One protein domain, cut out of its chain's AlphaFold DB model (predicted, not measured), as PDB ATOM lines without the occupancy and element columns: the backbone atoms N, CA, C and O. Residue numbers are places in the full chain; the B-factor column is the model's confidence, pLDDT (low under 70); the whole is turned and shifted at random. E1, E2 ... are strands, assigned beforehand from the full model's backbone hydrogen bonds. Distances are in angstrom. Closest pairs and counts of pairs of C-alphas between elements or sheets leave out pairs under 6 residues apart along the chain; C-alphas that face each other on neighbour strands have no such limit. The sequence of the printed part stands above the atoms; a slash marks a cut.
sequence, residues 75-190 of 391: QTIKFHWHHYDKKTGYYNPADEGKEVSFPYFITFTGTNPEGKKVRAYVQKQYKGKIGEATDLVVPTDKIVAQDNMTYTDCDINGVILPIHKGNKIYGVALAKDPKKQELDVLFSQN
ATOM      1  N   GLN A  75      16.734   2.952  13.217       92.50
ATOM      2  CA  GLN A  75      15.908   4.037  13.730       92.50
ATOM      3  C   GLN A  75      16.715   4.831  14.760       92.50
ATOM      4  O   GLN A  75      17.436   4.239  15.568       92.50
ATOM      5  N   THR A  76      16.589   6.157  14.751       93.44
ATOM      6  CA  THR A  76      17.258   7.026  15.729       93.44
ATOM      7  C   THR A  76      16.307   7.359  16.874       93.44
ATOM      8  O   THR A  76      15.151   7.730  16.657       93.44
ATOM      9  N   ILE A  77      16.797   7.231  18.105       94.94
ATOM     10  CA  ILE A  77      16.133   7.704  19.320       94.94
ATOM     11  C   ILE A  77      16.893   8.935  19.810       94.94
ATOM     12  O   ILE A  77      18.082   8.831  20.109       94.94
ATOM     13  N   LYS A  78      16.215  10.080  19.892       93.94
ATOM     14  CA  LYS A  78      16.782  11.360  20.324       93.94
ATOM     15  C   LYS A  78      16.341  11.665  21.742       93.94
ATOM     16  O   LYS A  78      15.169  11.950  21.990       93.94
ATOM     17  N   PHE A  79      17.275  11.608  22.675       94.81
ATOM     18  CA  PHE A  79      17.046  11.985  24.060       94.81
ATOM     19  C   PHE A  79      17.389  13.456  24.251       94.81
ATOM     20  O   PHE A  79      18.486  13.889  23.904       94.81
ATOM     21  N   HIS A  80      16.474  14.221  24.832       94.12
ATOM     22  CA  HIS A  80      16.698  15.633  25.105       94.12
ATOM     23  C   HIS A  80      16.091  16.046  26.444       94.12
ATOM     24  O   HIS A  80      15.092  15.498  26.910       94.12
ATOM     25  N   TRP A  81      16.735  17.025  27.072       94.94
ATOM     26  CA  TRP A  81      16.298  17.628  28.330       94.94
ATOM     27  C   TRP A  81      15.573  18.945  28.088       94.94
ATOM     28  O   TRP A  81      14.573  19.241  28.739       94.94
ATOM     29  N   HIS A  82      16.077  19.733  27.141       93.69
ATOM     30  CA  HIS A  82      15.479  20.997  26.744       93.69
ATOM     31  C   HIS A  82      14.213  20.784  25.924       93.69
ATOM     32  O   HIS A  82      14.134  19.891  25.083       93.69
ATOM     33  N   HIS A  83      13.219  21.634  26.151       86.88
ATOM     34  CA  HIS A  83      11.976  21.590  25.396       86.88
ATOM     35  C   HIS A  83      12.137  22.316  24.053       86.88
ATOM     36  O   HIS A  83      12.022  23.541  23.986       86.88
ATOM     37  N   TYR A  84      12.368  21.545  22.988       79.25
ATOM     38  CA  TYR A  84      12.503  22.014  21.604       79.25
ATOM     39  C   TYR A  84      13.486  23.187  21.438       79.25
ATOM     40  O   TYR A  84      14.690  23.015  21.567       79.25
ATOM     41  N   ASP A  85      12.971  24.378  21.122       78.44
ATOM     42  CA  ASP A  85      13.712  25.608  20.847       78.44
ATOM     43  C   ASP A  85      14.163  26.341  22.121       78.44
ATOM     44  O   ASP A  85      14.787  27.403  22.047       78.44
ATOM     45  N   LYS A  86      13.814  25.826  23.303       82.75
ATOM     46  CA  LYS A  86      14.170  26.445  24.581       82.75
ATOM     47  C   LYS A  86      15.542  25.991  25.046       82.75
ATOM     48  O   LYS A  86      15.962  24.879  24.788       82.75
ATOM     49  N   LYS A  87      16.214  26.858  25.804       86.81
ATOM     50  CA  LYS A  87      17.448  26.525  26.542       86.81
ATOM     51  C   LYS A  87      17.156  25.914  27.921       86.81
ATOM     52  O   LYS A  87      18.023  25.883  28.782       86.81
ATOM     53  N   THR A  88      15.902  25.553  28.165       89.50
ATOM     54  CA  THR A  88      15.366  25.091  29.447       89.50
ATOM     55  C   THR A  88      14.447  23.903  29.202       89.50
ATOM     56  O   THR A  88      13.925  23.710  28.100       89.50
ATOM     57  N   GLY A  89      14.241  23.092  30.235       93.12
ATOM     58  CA  GLY A  89      13.402  21.902  30.167       93.12
ATOM     59  C   GLY A  89      12.471  21.742  31.358       93.12
ATOM     60  O   GLY A  89      12.249  22.666  32.141       93.12
ATOM     61  N   TYR A  90      11.938  20.535  31.498       94.88
ATOM     62  CA  TYR A  90      11.044  20.145  32.590       94.88
ATOM     63  C   TYR A  90      11.824  19.595  33.791       94.88
ATOM     64  O   TYR A  90      11.453  18.588  34.384       94.88
ATOM     65  N   TYR A  91      12.938  20.229  34.142       94.94
ATOM     66  CA  TYR A  91      13.817  19.820  35.237       94.94
ATOM     67  C   TYR A  91      14.353  21.041  35.985       94.94
ATOM     68  O   TYR A  91      14.167  22.179  35.551       94.94
ATOM     69  N   ASN A  92      14.999  20.803  37.124       95.50
ATOM     70  CA  ASN A  92      15.636  21.828  37.933       95.50
ATOM     71  C   ASN A  92      16.835  22.450  37.197       95.50
ATOM     72  O   ASN A  92      17.850  21.770  37.045       95.50
ATOM     73  N   PRO A  93      16.798  23.738  36.810       93.75
ATOM     74  CA  PRO A  93      17.908  24.354  36.082       93.75
ATOM     75  C   PRO A  93      19.231  24.368  36.862       93.75
ATOM     76  O   PRO A  93      20.295  24.453  36.263       93.75
ATOM     77  N   ALA A  94      19.190  24.266  38.195       94.75
ATOM     78  CA  ALA A  94      20.400  24.171  39.013       94.75
ATOM     79  C   ALA A  94      21.138  22.824  38.870       94.75
ATOM     80  O   ALA A  94      22.291  22.724  39.278       94.75
ATOM     81  N   ASP A  95      20.490  21.799  38.308       94.81
ATOM     82  CA  ASP A  95      21.099  20.497  38.026       94.81
ATOM     83  C   ASP A  95      21.690  20.413  36.594       94.81
ATOM     84  O   ASP A  95      22.155  19.345  36.197       94.81
ATOM     85  N   GLU A  96      21.698  21.502  35.809       95.50
ATOM     86  CA  GLU A  96      22.318  21.544  34.470       95.50
ATOM     87  C   GLU A  96      23.772  21.033  34.502       95.50
ATOM     88  O   GLU A  96      24.558  21.379  35.386       95.50
ATOM     89  N   GLY A  97      24.148  20.200  33.532       96.12
ATOM     90  CA  GLY A  97      25.491  19.631  33.408       96.12
ATOM     91  C   GLY A  97      25.796  18.481  34.374       96.12
ATOM     92  O   GLY A  97      26.831  17.826  34.226       96.12
ATOM     93  N   LYS A  98      24.911  18.184  35.335       96.31
ATOM     94  CA  LYS A  98      25.070  17.058  36.260       96.31
ATOM     95  C   LYS A  98      24.948  15.730  35.521       96.31
ATOM     96  O   LYS A  98      24.021  15.521  34.736       96.31
ATOM     97  N   GLU A  99      25.863  14.815  35.813       95.94
ATOM     98  CA  GLU A  99      25.830  13.464  35.263       95.94
ATOM     99  C   GLU A  99      24.686  12.646  35.866       95.94
ATOM    100  O   GLU A  99      24.468  12.630  37.079       95.94
ATOM    101  N   VAL A 100      23.976  11.920  35.006       93.69
ATOM    102  CA  VAL A 100      22.909  11.005  35.405       93.69
ATOM    103  C   VAL A 100      23.017   9.686  34.658       93.69
ATOM    104  O   VAL A 100      23.441   9.607  33.501       93.69
ATOM    105  N   SER A 101      22.602   8.616  35.332       93.12
ATOM    106  CA  SER A 101      22.524   7.299  34.724       93.12
ATOM    107  C   SER A 101      21.344   6.507  35.259       93.12
ATOM    108  O   SER A 101      21.157   6.388  36.469       93.12
ATOM    109  N   PHE A 102      20.560   5.940  34.349       92.12
ATOM    110  CA  PHE A 102      19.397   5.133  34.692       92.12
ATOM    111  C   PHE A 102      19.089   4.078  33.623       92.12
ATOM    112  O   PHE A 102      19.382   4.289  32.441       92.12
ATOM    113  N   PRO A 103      18.487   2.942  34.012       93.25
ATOM    114  CA  PRO A 103      18.008   1.964  33.052       93.25
ATOM    115  C   PRO A 103      16.745   2.470  32.351       93.25
ATOM    116  O   PRO A 103      15.884   3.095  32.967       93.25
ATOM    117  N   TYR A 104      16.602   2.135  31.075       93.75
ATOM    118  CA  TYR A 104      15.379   2.350  30.305       93.75
ATOM    119  C   TYR A 104      15.110   1.153  29.394       93.75
ATOM    120  O   TYR A 104      16.002   0.351  29.109       93.75
ATOM    121  N   PHE A 105      13.871   1.026  28.932       94.62
ATOM    122  CA  PHE A 105      13.471  -0.015  27.995       94.62
ATOM    123  C   PHE A 105      13.104   0.597  26.653       94.62
ATOM    124  O   PHE A 105      12.275   1.503  26.584       94.62
ATOM    125  N   ILE A 106      13.680   0.061  25.583       96.06
ATOM    126  CA  ILE A 106      13.230   0.324  24.218       96.06
ATOM    127  C   ILE A 106      12.168  -0.719  23.898       96.06
ATOM    128  O   ILE A 106      12.439  -1.916  23.972       96.06
ATOM    129  N   THR A 107      10.966  -0.273  23.548       95.81
ATOM    130  CA  THR A 107       9.866  -1.145  23.122       95.81
ATOM    131  C   THR A 107       9.751  -1.139  21.607       95.81
ATOM    132  O   THR A 107       9.817  -0.085  20.974       95.81
ATOM    133  N   PHE A 108       9.558  -2.310  21.015       95.56
ATOM    134  CA  PHE A 108       9.473  -2.461  19.568       95.56
ATOM    135  C   PHE A 108       8.499  -3.574  19.183       95.56
ATOM    136  O   PHE A 108       8.130  -4.418  19.999       95.56
ATOM    137  N   THR A 109       8.042  -3.540  17.936       96.50
ATOM    138  CA  THR A 109       7.307  -4.643  17.308       96.50
ATOM    139  C   THR A 109       8.241  -5.275  16.290       96.50
ATOM    140  O   THR A 109       8.808  -4.548  15.485       96.50
ATOM    141  N   GLY A 110       8.406  -6.594  16.321       96.25
ATOM    142  CA  GLY A 110       9.270  -7.321  15.389       96.25
ATOM    143  C   GLY A 110       8.763  -8.737  15.141       96.25
ATOM    144  O   GLY A 110       7.862  -9.216  15.835       96.25
ATOM    145  N   THR A 111       9.329  -9.401  14.143       97.88
ATOM    146  CA  THR A 111       9.037 -10.796  13.806       97.88
ATOM    147  C   THR A 111       9.888 -11.715  14.679       97.88
ATOM    148  O   THR A 111      11.112 -11.612  14.670       97.88
ATOM    149  N   ASN A 112       9.251 -12.579  15.472       96.44
ATOM    150  CA  ASN A 112       9.936 -13.548  16.332       96.44
ATOM    151  C   ASN A 112      10.462 -14.761  15.522       96.44
ATOM    152  O   ASN A 112      10.122 -14.899  14.344       96.44
ATOM    153  N   PRO A 113      11.228 -15.687  16.136       95.81
ATOM    154  CA  PRO A 113      11.710 -16.894  15.453       95.81
ATOM    155  C   PRO A 113      10.609 -17.813  14.893       95.81
ATOM    156  O   PRO A 113      10.866 -18.594  13.984       95.81
ATOM    157  N   GLU A 114       9.375 -17.708  15.395       95.81
ATOM    158  CA  GLU A 114       8.205 -18.433  14.875       95.81
ATOM    159  C   GLU A 114       7.551 -17.741  13.660       95.81
ATOM    160  O   GLU A 114       6.507 -18.188  13.184       95.81
ATOM    161  N   GLY A 115       8.099 -16.620  13.182       94.94
ATOM    162  CA  GLY A 115       7.549 -15.850  12.065       94.94
ATOM    163  C   GLY A 115       6.359 -14.948  12.424       94.94
ATOM    164  O   GLY A 115       5.709 -14.406  11.530       94.94
ATOM    165  N   LYS A 116       6.046 -14.751  13.712       96.75
ATOM    166  CA  LYS A 116       4.933 -13.905  14.177       96.75
ATOM    167  C   LYS A 116       5.411 -12.507  14.561       96.75
ATOM    168  O   LYS A 116       6.371 -12.359  15.317       96.75
ATOM    169  N   LYS A 117       4.676 -11.475  14.133       96.56
ATOM    170  CA  LYS A 117       4.873 -10.102  14.619       96.56
ATOM    171  C   LYS A 117       4.333  -9.950  16.035       96.56
ATOM    172  O   LYS A 117       3.131 -10.072  16.257       96.56
ATOM    173  N   VAL A 118       5.211  -9.639  16.981       96.75
ATOM    174  CA  VAL A 118       4.859  -9.441  18.392       96.75
ATOM    175  C   VAL A 118       5.606  -8.245  18.974       96.75
ATOM    176  O   VAL A 118       6.585  -7.762  18.407       96.75
ATOM    177  N   ARG A 119       5.120  -7.745  20.114       96.56
ATOM    178  CA  ARG A 119       5.814  -6.704  20.877       96.56
ATOM    179  C   ARG A 119       6.886  -7.332  21.752       96.56
ATOM    180  O   ARG A 119       6.620  -8.325  22.422       96.56
ATOM    181  N   ALA A 120       8.046  -6.700  21.787       96.69
ATOM    182  CA  ALA A 120       9.161  -7.060  22.644       96.69
ATOM    183  C   ALA A 120       9.830  -5.789  23.183       96.69
ATOM    184  O   ALA A 120       9.443  -4.659  22.858       96.69
ATOM    185  N   TYR A 121      10.811  -5.975  24.058       96.81
ATOM    186  CA  TYR A 121      11.588  -4.880  24.606       96.81
ATOM    187  C   TYR A 121      13.028  -5.304  24.871       96.81
ATOM    188  O   TYR A 121      13.325  -6.486  25.038       96.81
ATOM    189  N   VAL A 122      13.918  -4.320  24.927       96.25
ATOM    190  CA  VAL A 122      15.315  -4.496  25.332       96.25
ATOM    191  C   VAL A 122      15.667  -3.440  26.371       96.25
ATOM    192  O   VAL A 122      15.320  -2.266  26.213       96.25
ATOM    193  N   GLN A 123      16.332  -3.853  27.449       94.56
ATOM    194  CA  GLN A 123      16.851  -2.919  28.443       94.56
ATOM    195  C   GLN A 123      18.172  -2.311  27.967       94.56
ATOM    196  O   GLN A 123      19.061  -3.001  27.466       94.56
ATOM    197  N   LYS A 124      18.319  -1.005  28.163       94.00
ATOM    198  CA  LYS A 124      19.549  -0.245  27.942       94.00
ATOM    199  C   LYS A 124      19.823   0.637  29.159       94.00
ATOM    200  O   LYS A 124      18.967   0.799  30.027       94.00
ATOM    201  N   GLN A 125      21.028   1.191  29.221       93.62
ATOM    202  CA  GLN A 125      21.429   2.145  30.248       93.62
ATOM    203  C   GLN A 125      21.633   3.507  29.595       93.62
ATOM    204  O   GLN A 125      22.407   3.618  28.647       93.62
ATOM    205  N   TYR A 126      20.954   4.536  30.097       93.56
ATOM    206  CA  TYR A 126      21.252   5.916  29.740       93.56
ATOM    207  C   TYR A 126      22.447   6.392  30.568       93.56
ATOM    208  O   TYR A 126      22.551   6.081  31.761       93.56
ATOM    209  N   LYS A 127      23.358   7.121  29.932       94.25
ATOM    210  CA  LYS A 127      24.482   7.816  30.560       94.25
ATOM    211  C   LYS A 127      24.645   9.136  29.825       94.25
ATOM    212  O   LYS A 127      24.871   9.120  28.620       94.25
ATOM    213  N   GLY A 128      24.506  10.240  30.538       94.25
ATOM    214  CA  GLY A 128      24.591  11.570  29.950       94.25
ATOM    215  C   GLY A 128      24.541  12.644  31.020       94.25
ATOM    216  O   GLY A 128      24.571  12.344  32.217       94.25
ATOM    217  N   LYS A 129      24.455  13.894  30.579       96.12
ATOM    218  CA  LYS A 129      24.331  15.059  31.450       96.12
ATOM    219  C   LYS A 129      22.982  15.724  31.254       96.12
ATOM    220  O   LYS A 129      22.452  15.767  30.146       96.12
ATOM    221  N   ILE A 130      22.435  16.253  32.340       95.44
ATOM    222  CA  ILE A 130      21.214  17.057  32.292       95.44
ATOM    223  C   ILE A 130      21.476  18.300  31.437       95.44
ATOM    224  O   ILE A 130      22.478  18.981  31.635       95.44
ATOM    225  N   GLY A 131      20.587  18.579  30.485       93.81
ATOM    226  CA  GLY A 131      20.726  19.691  29.535       93.81
ATOM    227  C   GLY A 131      21.391  19.322  28.205       93.81
ATOM    228  O   GLY A 131      21.247  20.054  27.232       93.81
ATOM    229  N   GLU A 132      22.056  18.166  28.106       94.38
ATOM    230  CA  GLU A 132      22.729  17.733  26.874       94.38
ATOM    231  C   GLU A 132      21.874  16.738  26.074       94.38
ATOM    232  O   GLU A 132      21.350  15.758  26.610       94.38
ATOM    233  N   ALA A 133      21.739  16.968  24.765       92.75
ATOM    234  CA  ALA A 133      21.082  16.017  23.874       92.75
ATOM    235  C   ALA A 133      21.950  14.766  23.670       92.75
ATOM    236  O   ALA A 133      23.179  14.826  23.652       92.75
ATOM    237  N   THR A 134      21.315  13.608  23.515       94.25
ATOM    238  CA  THR A 134      22.003  12.343  23.249       94.25
ATOM    239  C   THR A 134      21.216  11.539  22.232       94.25
ATOM    240  O   THR A 134      20.045  11.242  22.454       94.25
ATOM    241  N   ASP A 135      21.877  11.109  21.165       93.50
ATOM    242  CA  ASP A 135      21.252  10.305  20.122       93.50
ATOM    243  C   ASP A 135      21.705   8.848  20.222       93.50
ATOM    244  O   ASP A 135      22.870   8.544  20.488       93.50
ATOM    245  N   LEU A 136      20.775   7.929  19.978       94.44
ATOM    246  CA  LEU A 136      21.045   6.504  19.869       94.44
ATOM    247  C   LEU A 136      20.518   5.982  18.538       94.44
ATOM    248  O   LEU A 136      19.309   5.933  18.312       94.44
ATOM    249  N   VAL A 137      21.427   5.508  17.692       93.88
ATOM    250  CA  VAL A 137      21.076   4.776  16.474       93.88
ATOM    251  C   VAL A 137      20.894   3.303  16.822       93.88
ATOM    252  O   VAL A 137      21.814   2.648  17.314       93.88
ATOM    253  N   VAL A 138      19.700   2.774  16.573       94.00
ATOM    254  CA  VAL A 138      19.357   1.379  16.853       94.00
ATOM    255  C   VAL A 138      19.188   0.632  15.531       94.00
ATOM    256  O   VAL A 138      18.310   0.998  14.748       94.00
ATOM    257  N   PRO A 139      19.979  -0.424  15.268       93.69
ATOM    258  CA  PRO A 139      19.728  -1.322  14.147       93.69
ATOM    259  C   PRO A 139      18.354  -1.980  14.295       93.69
ATOM    260  O   PRO A 139      18.049  -2.558  15.337       93.69
ATOM    261  N   THR A 140      17.525  -1.898  13.259       94.00
ATOM    262  CA  THR A 140      16.158  -2.438  13.262       94.00
ATOM    263  C   THR A 140      15.998  -3.686  12.402       94.00
ATOM    264  O   THR A 140      14.979  -4.369  12.497       94.00
ATOM    265  N   ASP A 141      17.023  -4.063  11.632       94.50
ATOM    266  CA  ASP A 141      17.037  -5.344  10.919       94.50
ATOM    267  C   ASP A 141      17.003  -6.536  11.876       94.50
ATOM    268  O   ASP A 141      16.330  -7.532  11.605       94.50
ATOM    269  N   LYS A 142      17.741  -6.431  12.989       94.88
ATOM    270  CA  LYS A 142      17.839  -7.455  14.029       94.88
ATOM    271  C   LYS A 142      17.987  -6.824  15.406       94.88
ATOM    272  O   LYS A 142      18.900  -6.032  15.624       94.88
ATOM    273  N   ILE A 143      17.143  -7.238  16.347       96.00
ATOM    274  CA  ILE A 143      17.258  -6.865  17.761       96.00
ATOM    275  C   ILE A 143      17.219  -8.134  18.609       96.00
ATOM    276  O   ILE A 143      16.297  -8.938  18.489       96.00
ATOM    277  N   VAL A 144      18.208  -8.300  19.490       96.50
ATOM    278  CA  VAL A 144      18.151  -9.296  20.569       96.50
ATOM    279  C   VAL A 144      17.376  -8.675  21.728       96.50
ATOM    280  O   VAL A 144      17.797  -7.657  22.285       96.50
ATOM    281  N   ALA A 145      16.210  -9.238  22.033       95.62
ATOM    282  CA  ALA A 145      15.332  -8.743  23.085       95.62
ATOM    283  C   ALA A 145      15.772  -9.229  24.474       95.62
ATOM    284  O   ALA A 145      16.709 -10.010  24.628       95.62
ATOM    285  N   GLN A 146      15.064  -8.766  25.503       93.75
ATOM    286  CA  GLN A 146      15.332  -9.115  26.898       93.75
ATOM    287  C   GLN A 146      15.197 -10.617  27.203       93.75
ATOM    288  O   GLN A 146      15.811 -11.113  28.143       93.75
ATOM    289  N   ASP A 147      14.386 -11.336  26.432       93.62
ATOM    290  CA  ASP A 147      14.191 -12.787  26.534       93.62
ATOM    291  C   ASP A 147      15.283 -13.602  25.816       93.62
ATOM    292  O   ASP A 147      15.169 -14.821  25.703       93.62
ATOM    293  N   ASN A 148      16.348 -12.941  25.348       95.06
ATOM    294  CA  ASN A 148      17.439 -13.504  24.555       95.06
ATOM    295  C   ASN A 148      17.017 -14.063  23.183       95.06
ATOM    296  O   ASN A 148      17.820 -14.725  22.523       95.06
ATOM    297  N   MET A 149      15.800 -13.779  22.708       96.25
ATOM    298  CA  MET A 149      15.396 -14.107  21.343       96.25
ATOM    299  C   MET A 149      15.812 -13.007  20.366       96.25
ATOM    300  O   MET A 149      15.840 -11.817  20.690       96.25
ATOM    301  N   THR A 150      16.123 -13.412  19.135       97.00
ATOM    302  CA  THR A 150      16.404 -12.480  18.036       97.00
ATOM    303  C   THR A 150      15.132 -12.214  17.248       97.00
ATOM    304  O   THR A 150      14.482 -13.145  16.774       97.00
ATOM    305  N   TYR A 151      14.814 -10.937  17.084       97.06
ATOM    306  CA  TYR A 151      13.693 -10.441  16.300       97.06
ATOM    307  C   TYR A 151      14.192  -9.774  15.026       97.06
ATOM    308  O   TYR A 151      15.226  -9.106  15.061       97.06
ATOM    309  N   THR A 152      13.454  -9.916  13.926       96.88
ATOM    310  CA  THR A 152      13.746  -9.252  12.644       96.88
ATOM    311  C   THR A 152      12.659  -8.252  12.260       96.88
ATOM    312  O   THR A 152      11.568  -8.274  12.831       96.88
ATOM    313  N   ASP A 153      12.945  -7.373  11.292       93.31
ATOM    314  CA  ASP A 153      12.000  -6.364  10.777       93.31
ATOM    315  C   ASP A 153      11.347  -5.537  11.898       93.31
ATOM    316  O   ASP A 153      10.120  -5.454  12.019       93.31
ATOM    317  N   CYS A 154      12.187  -4.976  12.766       95.00
ATOM    318  CA  CYS A 154      11.741  -4.280  13.961       95.00
ATOM    319  C   CYS A 154      11.294  -2.840  13.652       95.00
ATOM    320  O   CYS A 154      11.894  -2.145  12.839       95.00
ATOM    321  N   ASP A 155      10.275  -2.364  14.364       93.31
ATOM    322  CA  ASP A 155       9.859  -0.955  14.422       93.31
ATOM    323  C   ASP A 155       9.813  -0.522  15.888       93.31
ATOM    324  O   ASP A 155       9.105  -1.137  16.699       93.31
ATOM    325  N   ILE A 156      10.586   0.506  16.250       93.75
ATOM    326  CA  ILE A 156      10.665   0.991  17.629       93.75
ATOM    327  C   ILE A 156       9.472   1.905  17.895       93.75
ATOM    328  O   ILE A 156       9.228   2.902  17.210       93.75
ATOM    329  N   ASN A 157       8.722   1.569  18.940       89.69
ATOM    330  CA  ASN A 157       7.416   2.159  19.230       89.69
ATOM    331  C   ASN A 157       7.408   3.050  20.468       89.69
ATOM    332  O   ASN A 157       6.439   3.773  20.681       89.69
ATOM    333  N   GLY A 158       8.460   3.015  21.284       92.31
ATOM    334  CA  GLY A 158       8.547   3.882  22.448       92.31
ATOM    335  C   GLY A 158       9.706   3.549  23.369       92.31
ATOM    336  O   GLY A 158      10.295   2.468  23.292       92.31
ATOM    337  N   VAL A 159       9.974   4.478  24.280       93.19
ATOM    338  CA  VAL A 159      10.892   4.304  25.402       93.19
ATOM    339  C   VAL A 159      10.095   4.335  26.697       93.19
ATOM    340  O   VAL A 159       9.268   5.217  26.909       93.19
ATOM    341  N   ILE A 160      10.348   3.368  27.571       90.31
ATOM    342  CA  ILE A 160       9.808   3.348  28.928       90.31
ATOM    343  C   ILE A 160      10.957   3.639  29.880       90.31
ATOM    344  O   ILE A 160      11.938   2.896  29.920       90.31
ATOM    345  N   LEU A 161      10.801   4.695  30.671       89.75
ATOM    346  CA  LEU A 161      11.700   5.017  31.763       89.75
ATOM    347  C   LEU A 161      11.024   4.624  33.087       89.75
ATOM    348  O   LEU A 161      10.207   5.381  33.609       89.75
ATOM    349  N   PRO A 162      11.276   3.411  33.607       83.50
ATOM    350  CA  PRO A 162      10.612   2.954  34.815       83.50
ATOM    351  C   PRO A 162      11.081   3.746  36.037       83.50
ATOM    352  O   PRO A 162      12.265   4.045  36.194       83.50
ATOM    353  N   ILE A 163      10.153   4.009  36.953       79.38
ATOM    354  CA  ILE A 163      10.452   4.624  38.247       79.38
ATOM    355  C   ILE A 163      10.679   3.496  39.256       79.38
ATOM    356  O   ILE A 163       9.795   3.112  40.022       79.38
ATOM    357  N   HIS A 164      11.842   2.861  39.136       72.69
ATOM    358  CA  HIS A 164      12.385   1.858  40.049       72.69
ATOM    359  C   HIS A 164      13.872   1.631  39.729       72.69
ATOM    360  O   HIS A 164      14.328   1.972  38.640       72.69
ATOM    361  N   LYS A 165      14.612   0.940  40.611       63.56
ATOM    362  CA  LYS A 165      15.975   0.416  40.342       63.56
ATOM    363  C   LYS A 165      16.909   1.432  39.651       63.56
ATOM    364  O   LYS A 165      17.271   1.264  38.492       63.56
ATOM    365  N   GLY A 166      17.305   2.478  40.372       72.75
ATOM    366  CA  GLY A 166      18.284   3.467  39.898       72.75
ATOM    367  C   GLY A 166      17.675   4.757  39.341       72.75
ATOM    368  O   GLY A 166      18.314   5.793  39.451       72.75
ATOM    369  N   ASN A 167      16.426   4.740  38.862       85.88
ATOM    370  CA  ASN A 167      15.676   5.964  38.570       85.88
ATOM    371  C   ASN A 167      14.528   6.158  39.561       85.88
ATOM    372  O   ASN A 167      13.696   5.267  39.741       85.88
ATOM    373  N   LYS A 168      14.488   7.328  40.197       79.44
ATOM    374  CA  LYS A 168      13.497   7.667  41.229       79.44
ATOM    375  C   LYS A 168      12.746   8.968  40.956       79.44
ATOM    376  O   LYS A 168      11.801   9.266  41.684       79.44
ATOM    377  N   ILE A 169      13.176   9.724  39.942       88.38
ATOM    378  CA  ILE A 169      12.750  11.114  39.730       88.38
ATOM    379  C   ILE A 169      12.431  11.434  38.274       88.38
ATOM    380  O   ILE A 169      11.534  12.231  38.024       88.38
ATOM    381  N   TYR A 170      13.104  10.816  37.301       91.12
ATOM    382  CA  TYR A 170      12.945  11.219  35.907       91.12
ATOM    383  C   TYR A 170      11.840  10.434  35.208       91.12
ATOM    384  O   TYR A 170      11.783   9.210  35.291       91.12
ATOM    385  N   GLY A 171      10.974  11.149  34.506       90.25
ATOM    386  CA  GLY A 171      10.005  10.609  33.567       90.25
ATOM    387  C   GLY A 171      10.390  10.934  32.129       90.25
ATOM    388  O   GLY A 171      11.384  11.614  31.868       90.25
ATOM    389  N   VAL A 172       9.590  10.431  31.188       90.06
ATOM    390  CA  VAL A 172       9.728  10.753  29.764       90.06
ATOM    391  C   VAL A 172       8.387  11.138  29.157       90.06
ATOM    392  O   VAL A 172       7.352  10.569  29.512       90.06
ATOM    393  N   ALA A 173       8.416  12.076  28.217       87.12
ATOM    394  CA  ALA A 173       7.372  12.292  27.229       87.12
ATOM    395  C   ALA A 173       7.894  11.843  25.857       87.12
ATOM    396  O   ALA A 173       9.075  12.000  25.550       87.12
ATOM    397  N   LEU A 174       7.018  11.244  25.050       86.56
ATOM    398  CA  LEU A 174       7.380  10.673  23.754       86.56
ATOM    399  C   LEU A 174       6.683  11.430  22.628       86.56
ATOM    400  O   LEU A 174       5.469  11.635  22.680       86.56
ATOM    401  N   ALA A 175       7.433  11.736  21.577       81.00
ATOM    402  CA  ALA A 175       6.905  12.122  20.278       81.00
ATOM    403  C   ALA A 175       7.543  11.224  19.208       81.00
ATOM    404  O   ALA A 175       8.740  10.967  19.235       81.00
ATOM    405  N   LYS A 176       6.745  10.685  18.280       75.75
ATOM    406  CA  LYS A 176       7.258   9.908  17.138       75.75
ATOM    407  C   LYS A 176       7.022  10.730  15.880       75.75
ATOM    408  O   LYS A 176       5.870  11.060  15.599       75.75
ATOM    409  N   ASP A 177       8.079  11.024  15.125       72.81
ATOM    410  CA  ASP A 177       7.957  11.551  13.764       72.81
ATOM    411  C   ASP A 177       7.918  10.358  12.791       72.81
ATOM    412  O   ASP A 177       8.955   9.745  12.501       72.81
ATOM    413  N   PRO A 178       6.734   9.984  12.267       64.19
ATOM    414  CA  PRO A 178       6.602   8.822  11.395       64.19
ATOM    415  C   PRO A 178       7.295   9.010  10.039       64.19
ATOM    416  O   PRO A 178       7.550   8.020   9.355       64.19
ATOM    417  N   LYS A 179       7.598  10.252   9.631       67.38
ATOM    418  CA  LYS A 179       8.247  10.545   8.346       67.38
ATOM    419  C   LYS A 179       9.763  10.418   8.434       67.38
ATOM    420  O   LYS A 179      10.383  10.001   7.462       67.38
ATOM    421  N   LYS A 180      10.349  10.761   9.584       68.56
ATOM    422  CA  LYS A 180      11.804  10.731   9.792       68.56
ATOM    423  C   LYS A 180      12.326   9.427  10.387       68.56
ATOM    424  O   LYS A 180      13.535   9.253  10.435       68.56
ATOM    425  N   GLN A 181      11.442   8.514  10.812       73.94
ATOM    426  CA  GLN A 181      11.839   7.337  11.600       73.94
ATOM    427  C   GLN A 181      12.626   7.771  12.852       73.94
ATOM    428  O   GLN A 181      13.629   7.170  13.228       73.94
ATOM    429  N   GLU A 182      12.184   8.856  13.486       86.31
ATOM    430  CA  GLU A 182      12.810   9.408  14.684       86.31
ATOM    431  C   GLU A 182      11.844   9.272  15.859       86.31
ATOM    432  O   GLU A 182      10.639   9.522  15.742       86.31
ATOM    433  N   LEU A 183      12.382   8.817  16.991       91.44
ATOM    434  CA  LEU A 183      11.676   8.809  18.263       91.44
ATOM    435  C   LEU A 183      12.302   9.855  19.180       91.44
ATOM    436  O   LEU A 183      13.422   9.682  19.655       91.44
ATOM    437  N   ASP A 184      11.545  10.905  19.446       92.00
ATOM    438  CA  ASP A 184      11.897  11.995  20.337       92.00
ATOM    439  C   ASP A 184      11.477  11.648  21.769       92.00
ATOM    440  O   ASP A 184      10.314  11.333  22.050       92.00
ATOM    441  N   VAL A 185      12.449  11.680  22.677       93.56
ATOM    442  CA  VAL A 185      12.291  11.365  24.097       93.56
ATOM    443  C   VAL A 185      12.695  12.586  24.913       93.56
ATOM    444  O   VAL A 185      13.882  12.865  25.088       93.56
ATOM    445  N   LEU A 186      11.696  13.289  25.437       93.50
ATOM    446  CA  LEU A 186      11.887  14.433  26.320       93.50
ATOM    447  C   LEU A 186      11.919  13.958  27.771       93.50
ATOM    448  O   LEU A 186      10.938  13.385  28.248       93.50
ATOM    449  N   PHE A 187      13.012  14.213  28.487       94.19
ATOM    450  CA  PHE A 187      13.079  13.957  29.923       94.19
ATOM    451  C   PHE A 187      12.345  15.034  30.727       94.19
ATOM    452  O   PHE A 187      12.412  16.225  30.422       94.19
ATOM    453  N   SER A 188      11.694  14.609  31.807       93.00
ATOM    454  CA  SER A 188      11.115  15.500  32.814       93.00
ATOM    455  C   SER A 188      11.447  15.030  34.224       93.00
ATOM    456  O   SER A 188      11.699  13.849  34.464       93.00
ATOM    457  N   GLN A 189      11.467  15.952  35.180       93.94
ATOM    458  CA  GLN A 189      11.729  15.688  36.587       93.94
ATOM    459  C   GLN A 189      10.422  15.738  37.382       93.94
ATOM    460  O   GLN A 189       9.762  16.775  37.493       93.94
ATOM    461  N   ASN A 190      10.086  14.606  37.989       92.88
ATOM    462  CA  ASN A 190       9.099  14.510  39.051       92.88
ATOM    463  C   ASN A 190       9.750  14.783  40.417       92.88
ATOM    464  O   ASN A 190      10.977  14.790  40.548       92.88
TER     465      ASN A 190
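Overview. This is residues 75 to 190 of the 391 residues of the protein "LPXTG-motif protein cell wall anchor domain protein" of Atopobium deltae (UniProt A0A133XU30). Two strongly twisted sheets of four strands stand partly face to face as a sandwich: E4, E1, E8, E7 in one, and E3, E2, E6, E5 in the other, which is curled like part of a barrel. The long hairpin of E2 and E3 runs along much of the length, its turn at one end and the link of residues 81 to 98 towards the other. The printed part has 116 residues, no named helix and eight named strands, E1 to E8 along the chain; the class is all strand. The first sheet is mixed, the second antiparallel; the whole is compact, radius of gyration of the C-alphas 15.0 A, and only just flat, spanning 50 by 33 by 18 A.

Arrangement. E1, residues 75 to 80, is antiparallel to E4, residues 134 to 139, with N 77 and O 136 within hydrogen-bond range at 2.8 A. E1 is parallel to E8, residues 182 to 189; N 78 and O 183 are 2.8 A apart. E7, residues 170 to 177, forms a hairpin with E8; N 173 and O 186 are 2.8 A apart. E2, residues 99 to 111, and E3, residues 117 to 129, form another; N 104 and O 124 are 2.9 A apart. E6, residues 150 to 160, bends by 107 degrees at residue 153. Its pairing is staggered: 152 to 160 with E2, N 107 to O 158 2.8 A, and 150 to 152 with E5, residues 142 to 144, a hairpin, N 143 to O 151 3.0 A. Between the sheets, the closest C-alphas of E6 and E7 are those of Gly 158 and Leu 174, 7.0 A.

Along the chain. E1 begins at C-alpha 75 (15.908, 4.037, 13.730). E2 is 36.5 A long, E3 36.0 A, E6 20.3 A and E7 22.7 A. E8, 22.8 A, ends at C-alpha 189 (11.729, 15.688, 36.587).

Size, cuts and confidence. The C-alphas of Ala 94 and Glu 114, the two farthest apart, are 50.5 A apart. The printed part has no cut; E1 to E2 is a long link. Residues 165 and 178 to 180 have pLDDT under 70.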